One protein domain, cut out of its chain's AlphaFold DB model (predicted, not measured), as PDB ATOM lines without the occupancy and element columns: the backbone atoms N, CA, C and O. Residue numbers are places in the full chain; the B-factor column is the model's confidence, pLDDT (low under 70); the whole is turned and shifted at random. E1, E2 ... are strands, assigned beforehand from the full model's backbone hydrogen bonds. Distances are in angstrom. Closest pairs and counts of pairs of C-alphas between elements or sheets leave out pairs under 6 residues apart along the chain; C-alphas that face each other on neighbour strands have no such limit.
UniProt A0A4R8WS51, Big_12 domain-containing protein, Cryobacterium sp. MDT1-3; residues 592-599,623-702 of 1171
ATOM      1  N   ALA A 592     252.475 233.270 196.335       97.81
ATOM      2  CA  ALA A 592     253.556 232.285 196.420       97.81
ATOM      3  C   ALA A 592     253.915 231.747 195.028       97.81
ATOM      4  O   ALA A 592     253.060 231.166 194.369       97.81
ATOM      5  N   TYR A 593     255.173 231.879 194.595       98.00
ATOM      6  CA  TYR A 593     255.613 231.382 193.281       98.00
ATOM      7  C   TYR A 593     255.657 229.847 193.193       98.00
ATOM      8  O   TYR A 593     255.568 229.278 192.104       98.00
ATOM      9  N   ASP A 594     255.837 229.185 194.340       97.56
ATOM     10  CA  ASP A 594     256.226 227.781 194.476       97.56
ATOM     11  C   ASP A 594     255.154 226.729 194.893       97.56
ATOM     12  O   ASP A 594     255.551 225.625 195.282       97.56
ATOM     13  N   PRO A 595     253.820 226.954 194.797       98.00
ATOM     14  CA  PRO A 595     252.823 225.887 194.885       98.00
ATOM     15  C   PRO A 595     253.105 224.727 193.905       98.00
ATOM     16  O   PRO A 595     253.113 224.931 192.693       98.00
ATOM     17  N   PRO A 596     253.278 223.478 194.383       97.62
ATOM     18  CA  PRO A 596     253.707 222.362 193.532       97.62
ATOM     19  C   PRO A 596     252.583 221.769 192.663       97.62
ATOM     20  O   PRO A 596     252.837 220.918 191.817       97.62
ATOM     21  N   SER A 597     251.326 222.142 192.918       97.75
ATOM     22  CA  SER A 597     250.150 221.839 192.091       97.75
ATOM     23  C   SER A 597     248.943 222.617 192.615       97.75
ATOM     24  O   SER A 597     248.886 222.924 193.809       97.75
ATOM     25  N   GLN A 598     247.926 222.848 191.777       97.88
ATOM     26  CA  GLN A 598     246.677 223.475 192.221       97.88
ATOM     27  C   GLN A 598     246.032 222.702 193.384       97.88
ATOM     28  O   GLN A 598     245.546 223.310 194.327       97.88
ATOM     29  N   ALA A 599     246.084 221.364 193.374       96.81
ATOM     30  CA  ALA A 599     245.520 220.528 194.438       96.81
ATOM     31  C   ALA A 599     246.233 220.685 195.799       96.81
ATOM     32  O   ALA A 599     245.621 220.441 196.838       96.81
ATOM     33  N   LYS A 623     238.274 249.631 205.792       98.69
ATOM     34  CA  LYS A 623     238.685 250.487 204.694       98.69
ATOM     35  C   LYS A 623     239.989 250.023 204.067       98.69
ATOM     36  O   LYS A 623     240.899 249.596 204.776       98.69
ATOM     37  N   ALA A 624     240.119 250.208 202.760       98.81
ATOM     38  CA  ALA A 624     241.413 250.143 202.101       98.81
ATOM     39  C   ALA A 624     241.530 251.148 200.955       98.81
ATOM     40  O   ALA A 624     240.547 251.451 200.286       98.81
ATOM     41  N   TYR A 625     242.755 251.593 200.710       98.81
ATOM     42  CA  TYR A 625     243.150 252.421 199.581       98.81
ATOM     43  C   TYR A 625     244.379 251.784 198.929       98.81
ATOM     44  O   TYR A 625     245.325 251.418 199.639       98.81
ATOM     45  N   ALA A 626     244.389 251.702 197.596       98.44
ATOM     46  CA  ALA A 626     245.556 251.344 196.790       98.44
ATOM     47  C   ALA A 626     246.095 249.916 197.023       98.44
ATOM     48  O   ALA A 626     247.223 249.739 197.489       98.44
ATOM     49  N   LEU A 627     245.305 248.882 196.714       98.88
ATOM     50  CA  LEU A 627     245.660 247.471 196.921       98.88
ATOM     51  C   LEU A 627     246.240 246.790 195.666       98.88
ATOM     52  O   LEU A 627     245.496 246.474 194.742       98.88
ATOM     53  N   GLY A 628     247.537 246.473 195.661       98.69
ATOM     54  CA  GLY A 628     248.192 245.639 194.642       98.69
ATOM     55  C   GLY A 628     248.347 244.165 195.053       98.69
ATOM     56  O   GLY A 628     248.682 243.877 196.202       98.69
ATOM     57  N   SER A 629     248.139 243.229 194.120       98.75
ATOM     58  CA  SER A 629     248.498 241.806 194.279       98.75
ATOM     59  C   SER A 629     248.955 241.178 192.958       98.75
ATOM     60  O   SER A 629     248.231 241.214 191.959       98.75
ATOM     61  N   TYR A 630     250.158 240.604 192.943       98.38
ATOM     62  CA  TYR A 630     250.816 240.099 191.735       98.38
ATOM     63  C   TYR A 630     250.967 238.570 191.755       98.38
ATOM     64  O   TYR A 630     250.920 237.927 192.810       98.38
ATOM     65  N   SER A 631     251.110 237.958 190.576       97.88
ATOM     66  CA  SER A 631     251.235 236.502 190.430       97.88
ATOM     67  C   SER A 631     252.326 236.081 189.447       97.88
ATOM     68  O   SER A 631     252.346 236.499 188.290       97.88
ATOM     69  N   PHE A 632     253.204 235.191 189.920       97.06
ATOM     70  CA  PHE A 632     254.351 234.667 189.177       97.06
ATOM     71  C   PHE A 632     254.618 233.188 189.527       97.06
ATOM     72  O   PHE A 632     255.650 232.815 190.086       97.06
ATOM     73  N   PHE A 633     253.656 232.303 189.245       97.06
ATOM     74  CA  PHE A 633     253.805 230.875 189.551       97.06
ATOM     75  C   PHE A 633     254.839 230.229 188.614       97.06
ATOM     76  O   PHE A 633     254.566 229.985 187.439       97.06
ATOM     77  N   ASN A 634     256.045 229.972 189.123       95.19
ATOM     78  CA  ASN A 634     257.230 229.659 188.312       95.19
ATOM     79  C   ASN A 634     257.582 228.157 188.250       95.19
ATOM     80  O   ASN A 634     258.580 227.772 187.643       95.19
ATOM     81  N   GLN A 635     256.749 227.290 188.835       94.50
ATOM     82  CA  GLN A 635     256.961 225.832 188.893       94.50
ATOM     83  C   GLN A 635     256.679 225.092 187.568       94.50
ATOM     84  O   GLN A 635     256.727 223.863 187.525       94.50
ATOM     85  N   GLY A 636     256.354 225.806 186.484       94.88
ATOM     86  CA  GLY A 636     256.044 225.207 185.178       94.88
ATOM     87  C   GLY A 636     254.676 224.513 185.090       94.88
ATOM     88  O   GLY A 636     254.432 223.777 184.138       94.88
ATOM     89  N   VAL A 637     253.792 224.746 186.062       94.75
ATOM     90  CA  VAL A 637     252.409 224.247 186.109       94.75
ATOM     91  C   VAL A 637     251.443 225.415 186.285       94.75
ATOM     92  O   VAL A 637     251.762 226.371 186.988       94.75
ATOM     93  N   ASP A 638     250.263 225.347 185.669       95.56
ATOM     94  CA  ASP A 638     249.246 226.386 185.840       95.56
ATOM     95  C   ASP A 638     248.618 226.314 187.239       95.56
ATOM     96  O   ASP A 638     248.051 225.294 187.647       95.56
ATOM     97  N   ILE A 639     248.739 227.419 187.974       97.94
ATOM     98  CA  ILE A 639     248.209 227.625 189.322       97.94
ATOM     99  C   ILE A 639     247.335 228.875 189.297       97.94
ATOM    100  O   ILE A 639     247.754 229.915 188.792       97.94
ATOM    101  N   PHE A 640     246.135 228.790 189.863       97.94
ATOM    102  CA  PHE A 640     245.207 229.909 189.955       97.94
ATOM    103  C   PHE A 640     244.841 230.244 191.401       97.94
ATOM    104  O   PHE A 640     244.678 229.352 192.241       97.94
ATOM    105  N   ALA A 641     244.646 231.536 191.660       98.38
ATOM    106  CA  ALA A 641     243.891 232.050 192.800       98.38
ATOM    107  C   ALA A 641     242.529 232.573 192.324       98.38
ATOM    108  O   ALA A 641     242.464 233.317 191.346       98.38
ATOM    109  N   ALA A 642     241.446 232.207 193.012       98.31
ATOM    110  CA  ALA A 642     240.089 232.626 192.651       98.31
ATOM    111  C   ALA A 642     239.899 234.152 192.742       98.31
ATOM    112  O   ALA A 642     239.213 234.729 191.901       98.31
ATOM    113  N   ASN A 643     240.531 234.788 193.734       98.44
ATOM    114  CA  ASN A 643     240.523 236.230 193.978       98.44
ATOM    115  C   ASN A 643     241.897 236.682 194.499       98.44
ATOM    116  O   ASN A 643     242.525 235.939 195.259       98.44
ATOM    117  N   ALA A 644     242.320 237.912 194.200       98.75
ATOM    118  CA  ALA A 644     243.386 238.561 194.970       98.75
ATOM    119  C   ALA A 644     242.889 239.064 196.331       98.75
ATOM    120  O   ALA A 644     243.585 238.916 197.332       98.75
ATOM    121  N   PHE A 645     241.677 239.614 196.398       98.88
ATOM    122  CA  PHE A 645     241.110 240.173 197.625       98.88
ATOM    123  C   PHE A 645     239.762 239.520 197.956       98.88
ATOM    124  O   PHE A 645     238.950 239.247 197.072       98.88
ATOM    125  N   GLU A 646     239.523 239.254 199.239       98.62
ATOM    126  CA  GLU A 646     238.288 238.633 199.723       98.62
ATOM    127  C   GLU A 646     237.745 239.383 200.938       98.62
ATOM    128  O   GLU A 646     238.391 239.424 201.985       98.62
ATOM    129  N   VAL A 647     236.553 239.969 200.827       98.62
ATOM    130  CA  VAL A 647     235.959 240.821 201.879       98.62
ATOM    131  C   VAL A 647     234.455 240.556 202.053       98.62
ATOM    132  O   VAL A 647     233.857 239.911 201.192       98.62
ATOM    133  N   PRO A 648     233.809 241.022 203.139       97.38
ATOM    134  CA  PRO A 648     232.357 240.941 203.265       97.38
ATOM    135  C   PRO A 648     231.657 241.798 202.200       97.38
ATOM    136  O   PRO A 648     231.969 242.975 202.037       97.38
ATOM    137  N   ASP A 649     230.646 241.233 201.548       89.75
ATOM    138  CA  ASP A 649     229.660 241.959 200.734       89.75
ATOM    139  C   ASP A 649     228.862 242.988 201.561       89.75
ATOM    140  O   ASP A 649     228.484 244.042 201.066       89.75
ATOM    141  N   THR A 650     228.668 242.709 202.853       94.75
ATOM    142  CA  THR A 650     228.019 243.588 203.847       94.75
ATOM    143  C   THR A 650     228.840 244.815 204.288       94.75
ATOM    144  O   THR A 650     228.463 245.464 205.267       94.75
ATOM    145  N   LEU A 651     229.955 245.134 203.622       97.56
ATOM    146  CA  LEU A 651     230.639 246.424 203.783       97.56
ATOM    147  C   LEU A 651     229.844 247.562 203.108       97.56
ATOM    148  O   LEU A 651     228.930 247.324 202.320       97.56
ATOM    149  N   ALA A 652     230.168 248.811 203.443       96.62
ATOM    150  CA  ALA A 652     229.551 249.965 202.791       96.62
ATOM    151  C   ALA A 652     230.104 250.126 201.360       96.62
ATOM    152  O   ALA A 652     231.278 249.830 201.145       96.62
ATOM    153  N   PRO A 653     229.313 250.607 200.382       94.94
ATOM    154  CA  PRO A 653     229.843 250.949 199.065       94.94
ATOM    155  C   PRO A 653     230.999 251.950 199.172       94.94
ATOM    156  O   PRO A 653     230.912 252.891 199.961       94.94
ATOM    157  N   GLY A 654     232.075 251.734 198.412       94.25
ATOM    158  CA  GLY A 654     233.315 252.503 198.565       94.25
ATOM    159  C   GLY A 654     234.001 252.255 199.916       94.25
ATOM    160  O   GLY A 654     234.408 253.195 200.592       94.25
ATOM    161  N   SER A 655     234.082 250.995 200.365       98.19
ATOM    162  CA  SER A 655     234.933 250.619 201.508       98.19
ATOM    163  C   SER A 655     236.373 250.338 201.075       98.19
ATOM    164  O   SER A 655     237.306 250.643 201.810       98.19
ATOM    165  N   LEU A 656     236.580 249.739 199.905       98.56
ATOM    166  CA  LEU A 656     237.894 249.516 199.319       98.56
ATOM    167  C   LEU A 656     237.994 250.327 198.032       98.56
ATOM    168  O   LEU A 656     237.142 250.176 197.160       98.56
ATOM    169  N   HIS A 657     239.049 251.126 197.914       98.06
ATOM    170  CA  HIS A 657     239.342 251.940 196.743       98.06
ATOM    171  C   HIS A 657     240.651 251.495 196.083       98.06
ATOM    172  O   HIS A 657     241.611 251.126 196.768       98.06
ATOM    173  N   ASN A 658     240.696 251.591 194.759       98.12
ATOM    174  CA  ASN A 658     241.860 251.414 193.895       98.12
ATOM    175  C   ASN A 658     242.572 250.068 194.091       98.12
ATOM    176  O   ASN A 658     243.597 249.961 194.762       98.12
ATOM    177  N   MET A 659     242.009 249.012 193.510       98.69
ATOM    178  CA  MET A 659     242.560 247.655 193.532       98.69
ATOM    179  C   MET A 659     243.166 247.287 192.174       98.69
ATOM    180  O   MET A 659     242.527 247.501 191.144       98.69
ATOM    181  N   THR A 660     244.350 246.671 192.183       98.12
ATOM    182  CA  THR A 660     245.122 246.243 191.003       98.12
ATOM    183  C   THR A 660     245.594 244.795 191.153       98.12
ATOM    184  O   THR A 660     246.169 244.429 192.181       98.12
ATOM    185  N   THR A 661     245.447 243.981 190.104       98.69
ATOM    186  CA  THR A 661     246.131 242.685 189.963       98.69
ATOM    187  C   THR A 661     246.952 242.603 188.683       98.69
ATOM    188  O   THR A 661     246.594 243.207 187.670       98.69
ATOM    189  N   ILE A 662     248.090 241.900 188.755       97.75
ATOM    190  CA  ILE A 662     249.048 241.759 187.644       97.75
ATOM    191  C   ILE A 662     249.593 240.328 187.586       97.75
ATOM    192  O   ILE A 662     249.841 239.678 188.606       97.75
ATOM    193  N   PHE A 663     249.782 239.823 186.372       98.00
ATOM    194  CA  PHE A 663     250.469 238.571 186.087       98.00
ATOM    195  C   PHE A 663     251.824 238.888 185.457       98.00
ATOM    196  O   PHE A 663     251.865 239.599 184.458       98.00
ATOM    197  N   LEU A 664     252.912 238.377 186.033       95.69
ATOM    198  CA  LEU A 664     254.276 238.789 185.691       95.69
ATOM    199  C   LEU A 664     254.965 237.806 184.732       95.69
ATOM    200  O   LEU A 664     254.803 236.593 184.869       95.69
ATOM    201  N   ASP A 665     255.777 238.335 183.809       91.56
ATOM    202  CA  ASP A 665     256.690 237.607 182.904       91.56
ATOM    203  C   ASP A 665     256.116 236.287 182.327       91.56
ATOM    204  O   ASP A 665     256.379 235.189 182.848       91.56
ATOM    205  N   PRO A 666     255.409 236.342 181.181       91.44
ATOM    206  CA  PRO A 666     254.720 235.187 180.598       91.44
ATOM    207  C   PRO A 666     255.652 234.059 180.132       91.44
ATOM    208  O   PRO A 666     255.203 232.929 179.898       91.44
ATOM    209  N   ASN A 667     256.957 234.319 180.035       91.94
ATOM    210  CA  ASN A 667     257.947 233.310 179.676       91.94
ATOM    211  C   ASN A 667     258.183 232.336 180.839       91.94
ATOM    212  O   ASN A 667     258.313 231.131 180.613       91.94
ATOM    213  N   LYS A 668     258.198 232.842 182.082       91.56
ATOM    214  CA  LYS A 668     258.520 232.063 183.292       91.56
ATOM    215  C   LYS A 668     257.298 231.785 184.182       91.56
ATOM    216  O   LYS A 668     257.202 230.681 184.713       91.56
ATOM    217  N   GLY A 669     256.354 232.720 184.301       94.88
ATOM    218  CA  GLY A 669     255.106 232.552 185.059       94.88
ATOM    219  C   GLY A 669     254.082 231.655 184.349       94.88
ATOM    220  O   GLY A 669     254.115 231.507 183.125       94.88
ATOM    221  N   LYS A 670     253.162 231.039 185.100       95.44
ATOM    222  CA  LYS A 670     252.059 230.179 184.614       95.44
ATOM    223  C   LYS A 670     250.777 230.431 185.421       95.44
ATOM    224  O   LYS A 670     250.853 230.952 186.528       95.44
ATOM    225  N   GLY A 671     249.603 230.087 184.893       95.75
ATOM    226  CA  GLY A 671     248.308 230.340 185.544       95.75
ATOM    227  C   GLY A 671     247.968 231.829 185.757       95.75
ATOM    228  O   GLY A 671     247.937 232.591 184.789       95.75
ATOM    229  N   GLY A 672     247.672 232.230 187.004       97.62
ATOM    230  CA  GLY A 672     247.466 233.632 187.417       97.62
ATOM    231  C   GLY A 672     246.351 233.858 188.453       97.62
ATOM    232  O   GLY A 672     246.053 232.994 189.276       97.62
ATOM    233  N   ILE A 673     245.719 235.030 188.425       98.62
ATOM    234  CA  ILE A 673     244.624 235.427 189.328       98.62
ATOM    235  C   ILE A 673     243.323 235.514 188.520       98.62
ATOM    236  O   ILE A 673     243.284 236.151 187.474       98.62
ATOM    237  N   SER A 674     242.243 234.879 188.979       98.12
ATOM    238  CA  SER A 674     240.977 234.823 188.229       98.12
ATOM    239  C   SER A 674     240.095 236.067 188.380       98.12
ATOM    240  O   SER A 674     239.318 236.345 187.471       98.12
ATOM    241  N   ASN A 675     240.198 236.792 189.500       98.25
ATOM    242  CA  ASN A 675     239.433 238.010 189.798       98.25
ATOM    243  C   ASN A 675     240.238 238.951 190.704       98.25
ATOM    244  O   ASN A 675     240.997 238.487 191.559       98.25
ATOM    245  N   VAL A 676     240.012 240.260 190.597       98.69
ATOM    246  CA  VAL A 676     240.573 241.251 191.530       98.69
ATOM    247  C   VAL A 676     239.985 241.040 192.929       98.69
ATOM    248  O   VAL A 676     240.724 240.802 193.883       98.69
ATOM    249  N   ILE A 677     238.657 241.052 193.060       98.62
ATOM    250  CA  ILE A 677     237.979 240.976 194.361       98.62
ATOM    251  C   ILE A 677     236.623 240.276 194.262       98.62
ATOM    252  O   ILE A 677     235.815 240.636 193.416       98.62
ATOM    253  N   ASN A 678     236.344 239.297 195.130       97.12
ATOM    254  CA  ASN A 678     235.022 238.651 195.272       97.12
ATOM    255  C   ASN A 678     234.320 238.215 193.947       97.12
ATOM    256  O   ASN A 678     233.093 238.261 193.856       97.12
ATOM    257  N   GLY A 679     235.052 237.794 192.909       96.44
ATOM    258  CA  GLY A 679     234.472 237.473 191.591       96.44
ATOM    259  C   GLY A 679     234.292 238.661 190.625       96.44
ATOM    260  O   GLY A 679     233.612 238.519 189.612       96.44
ATOM    261  N   ILE A 680     234.868 239.826 190.939       96.31
ATOM    262  CA  ILE A 680     234.797 241.089 190.185       96.31
ATOM    263  C   ILE A 680     236.202 241.511 189.706       96.31
ATOM    264  O   ILE A 680     237.222 241.128 190.284       96.31
ATOM    265  N   GLY A 681     236.256 242.290 188.621       94.50
ATOM    266  CA  GLY A 681     237.480 242.775 187.965       94.50
ATOM    267  C   GLY A 681     237.993 241.860 186.848       94.50
ATOM    268  O   GLY A 681     238.558 242.342 185.874       94.50
ATOM    269  N   GLY A 682     237.716 240.555 186.928       94.44
ATOM    270  CA  GLY A 682     238.134 239.581 185.918       94.44
ATOM    271  C   GLY A 682     239.610 239.161 186.021       94.44
ATOM    272  O   GLY A 682     240.294 239.505 186.991       94.44
ATOM    273  N   PRO A 683     240.093 238.353 185.059       96.75
ATOM    274  CA  PRO A 683     241.339 237.614 185.209       96.75
ATOM    275  C   PRO A 683     242.581 238.438 184.858       96.75
ATOM    276  O   PRO A 683     242.644 239.081 183.815       96.75
ATOM    277  N   SER A 684     243.602 238.313 185.700       96.88
ATOM    278  CA  SER A 684     244.981 238.748 185.482       96.88
ATOM    279  C   SER A 684     245.842 237.494 185.305       96.88
ATOM    280  O   SER A 684     246.218 236.842 186.285       96.88
ATOM    281  N   ILE A 685     246.093 237.108 184.055       95.88
ATOM    282  CA  ILE A 685     246.668 235.814 183.656       95.88
ATOM    283  C   ILE A 685     247.645 235.984 182.481       95.88
ATOM    284  O   ILE A 685     247.791 237.067 181.923       95.88
ATOM    285  N   ILE A 686     248.261 234.891 182.025       92.19
ATOM    286  CA  ILE A 686     249.192 234.886 180.877       92.19
ATOM    287  C   ILE A 686     248.643 235.513 179.573       92.19
ATOM    288  O   ILE A 686     249.422 235.961 178.737       92.19
ATOM    289  N   GLY A 687     247.317 235.575 179.394       89.00
ATOM    290  CA  GLY A 687     246.670 236.227 178.244       89.00
ATOM    291  C   GLY A 687     246.673 237.763 178.280       89.00
ATOM    292  O   GLY A 687     246.408 238.392 177.259       89.00
ATOM    293  N   ASN A 688     246.977 238.358 179.433       92.12
ATOM    294  CA  ASN A 688     247.105 239.794 179.678       92.12
ATOM    295  C   ASN A 688     248.268 240.069 180.649       92.12
ATOM    296  O   ASN A 688     248.142 240.836 181.601       92.12
ATOM    297  N   ALA A 689     249.399 239.402 180.406       89.31
ATOM    298  CA  ALA A 689     250.609 239.552 181.201       89.31
ATOM    299  C   ALA A 689     251.144 240.993 181.188       89.31
ATOM    300  O   ALA A 689     251.044 241.690 180.178       89.31
ATOM    301  N   ASP A 690     251.701 241.411 182.323       87.19
ATOM    302  CA  ASP A 690     252.269 242.733 182.599       87.19
ATOM    303  C   ASP A 690     251.280 243.919 182.398       87.19
ATOM    304  O   ASP A 690     251.681 245.083 182.413       87.19
ATOM    305  N   ILE A 691     249.970 243.637 182.276       92.06
ATOM    306  CA  ILE A 691     248.877 244.622 182.166       92.06
ATOM    307  C   ILE A 691     248.077 244.674 183.486       92.06
ATOM    308  O   ILE A 691     247.526 243.651 183.896       92.06
ATOM    309  N   PRO A 692     247.934 245.852 184.128       94.69
ATOM    310  CA  PRO A 692     247.055 246.043 185.282       94.69
ATOM    311  C   PRO A 692     245.579 245.727 185.005       94.69
ATOM    312  O   PRO A 692     244.934 246.376 184.180       94.69
ATOM    313  N   VAL A 693     245.018 244.783 185.760       97.19
ATOM    314  CA  VAL A 693     243.569 244.548 185.865       97.19
ATOM    315  C   VAL A 693     243.074 245.231 187.133       97.19
ATOM    316  O   VAL A 693     243.635 245.016 188.205       97.19
ATOM    317  N   THR A 694     242.057 246.088 187.028       97.12
ATOM    318  CA  THR A 694     241.721 247.044 188.095       97.12
ATOM    319  C   THR A 694     240.246 247.045 188.494       97.12
ATOM    320  O   THR A 694     239.369 246.657 187.723       97.12
ATOM    321  N   VAL A 695     239.976 247.485 189.727       97.44
ATOM    322  CA  VAL A 695     238.643 247.827 190.250       97.44
ATOM    323  C   VAL A 695     238.783 249.108 191.073       97.44
ATOM    324  O   VAL A 695     239.561 249.129 192.025       97.44
ATOM    325  N   THR A 696     238.048 250.167 190.724       95.75
ATOM    326  CA  THR A 696     238.121 251.455 191.439       95.75
ATOM    327  C   THR A 696     237.454 251.388 192.813       95.75
ATOM    328  O   THR A 696     238.081 251.782 193.784       95.75
ATOM    329  N   ASP A 697     236.256 250.804 192.938       95.38
ATOM    330  CA  ASP A 697     235.516 250.732 194.210       95.38
ATOM    331  C   ASP A 697     234.953 249.334 194.503       95.38
ATOM    332  O   ASP A 697     234.382 248.679 193.627       95.38
ATOM    333  N   TYR A 698     235.042 248.893 195.763       95.81
ATOM    334  CA  TYR A 698     234.377 247.681 196.244       95.81
ATOM    335  C   TYR A 698     233.854 247.788 197.699       95.81
ATOM    336  O   TYR A 698     234.597 248.186 198.598       95.81
ATOM    337  N   PRO A 699     232.611 247.344 197.983       95.81
ATOM    338  CA  PRO A 699     231.523 247.145 197.027       95.81
ATOM    339  C   PRO A 699     231.311 248.401 196.171       95.81
ATOM    340  O   PRO A 699     231.565 249.509 196.643       95.81
ATOM    341  N   ALA A 700     230.907 248.231 194.911       87.31
ATOM    342  CA  ALA A 700     230.828 249.343 193.964       87.31
ATOM    343  C   ALA A 700     229.918 250.463 194.495       87.31
ATOM    344  O   ALA A 700     228.786 250.198 194.912       87.31
ATOM    345  N   VAL A 701     230.414 251.703 194.478       83.31
ATOM    346  CA  VAL A 701     229.596 252.888 194.761       83.31
ATOM    347  C   VAL A 701     228.510 252.976 193.683       83.31
ATOM    348  O   VAL A 701     228.847 252.937 192.500       83.31
ATOM    349  N   PRO A 702     227.214 253.070 194.043       79.19
ATOM    350  CA  PRO A 702     226.172 253.338 193.064       79.19
ATOM    351  C   PRO A 702     226.382 254.736 192.492       79.19
ATOM    352  O   PRO A 702     226.149 255.736 193.177       79.19
TER     353      PRO A 702
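What this domain is: This is residues 592 to 599 and 623 to 702 of the 1171 residues of the protein "Big_12 domain-containing protein" of Cryobacterium sp. MDT1-3 (UniProt A0A4R8WS51). With little regular structure, the domain is a twisted sheet of three strands, one face of which is covered by two long loops, residues 632 to 655 and 664 to 692. The separate piece 592 to 599 lies near one end, residue 702 at the other. Of 88 printed residues, 23 are in E1, E2 and E3, in that order along the chain and across the mixed sheet; the class is all strand. It is compact, radius of gyration of the C-alphas 13.4 A, yet elongated, 41 by 26 by 17 A.

How they stand to each other: E1, residues 623 to 631, and E2, residues 656 to 663, are parallel at 5 degrees; N 627 and O 658 are 2.8 A apart. E2 and E3, residues 693 to 698, form an antiparallel hairpin at 162 degrees, with N 659 and O 695 2.9 A apart. Residues 672 to 673 pair with 640 to 641, parallel, and 684 to 685, antiparallel.

Where its parts are: E1 begins at C-alpha 623 (238.685, 250.487, 204.694), bends by 65 degrees at residue 626 and spans 23.6 A; E2 spans 21.3 A. E3 spans 14.2 A and ends at C-alpha 698 (234.377, 247.681, 196.244).

The domain as a whole: The C-alphas farthest apart, Gly 636 and Pro 702, are 41.8 A apart. Residues 600 to 622 are cut out, a gap of 32.4 A between C-alphas 599 and 623. Both links are long. No printed residue is under 70 in pLDDT.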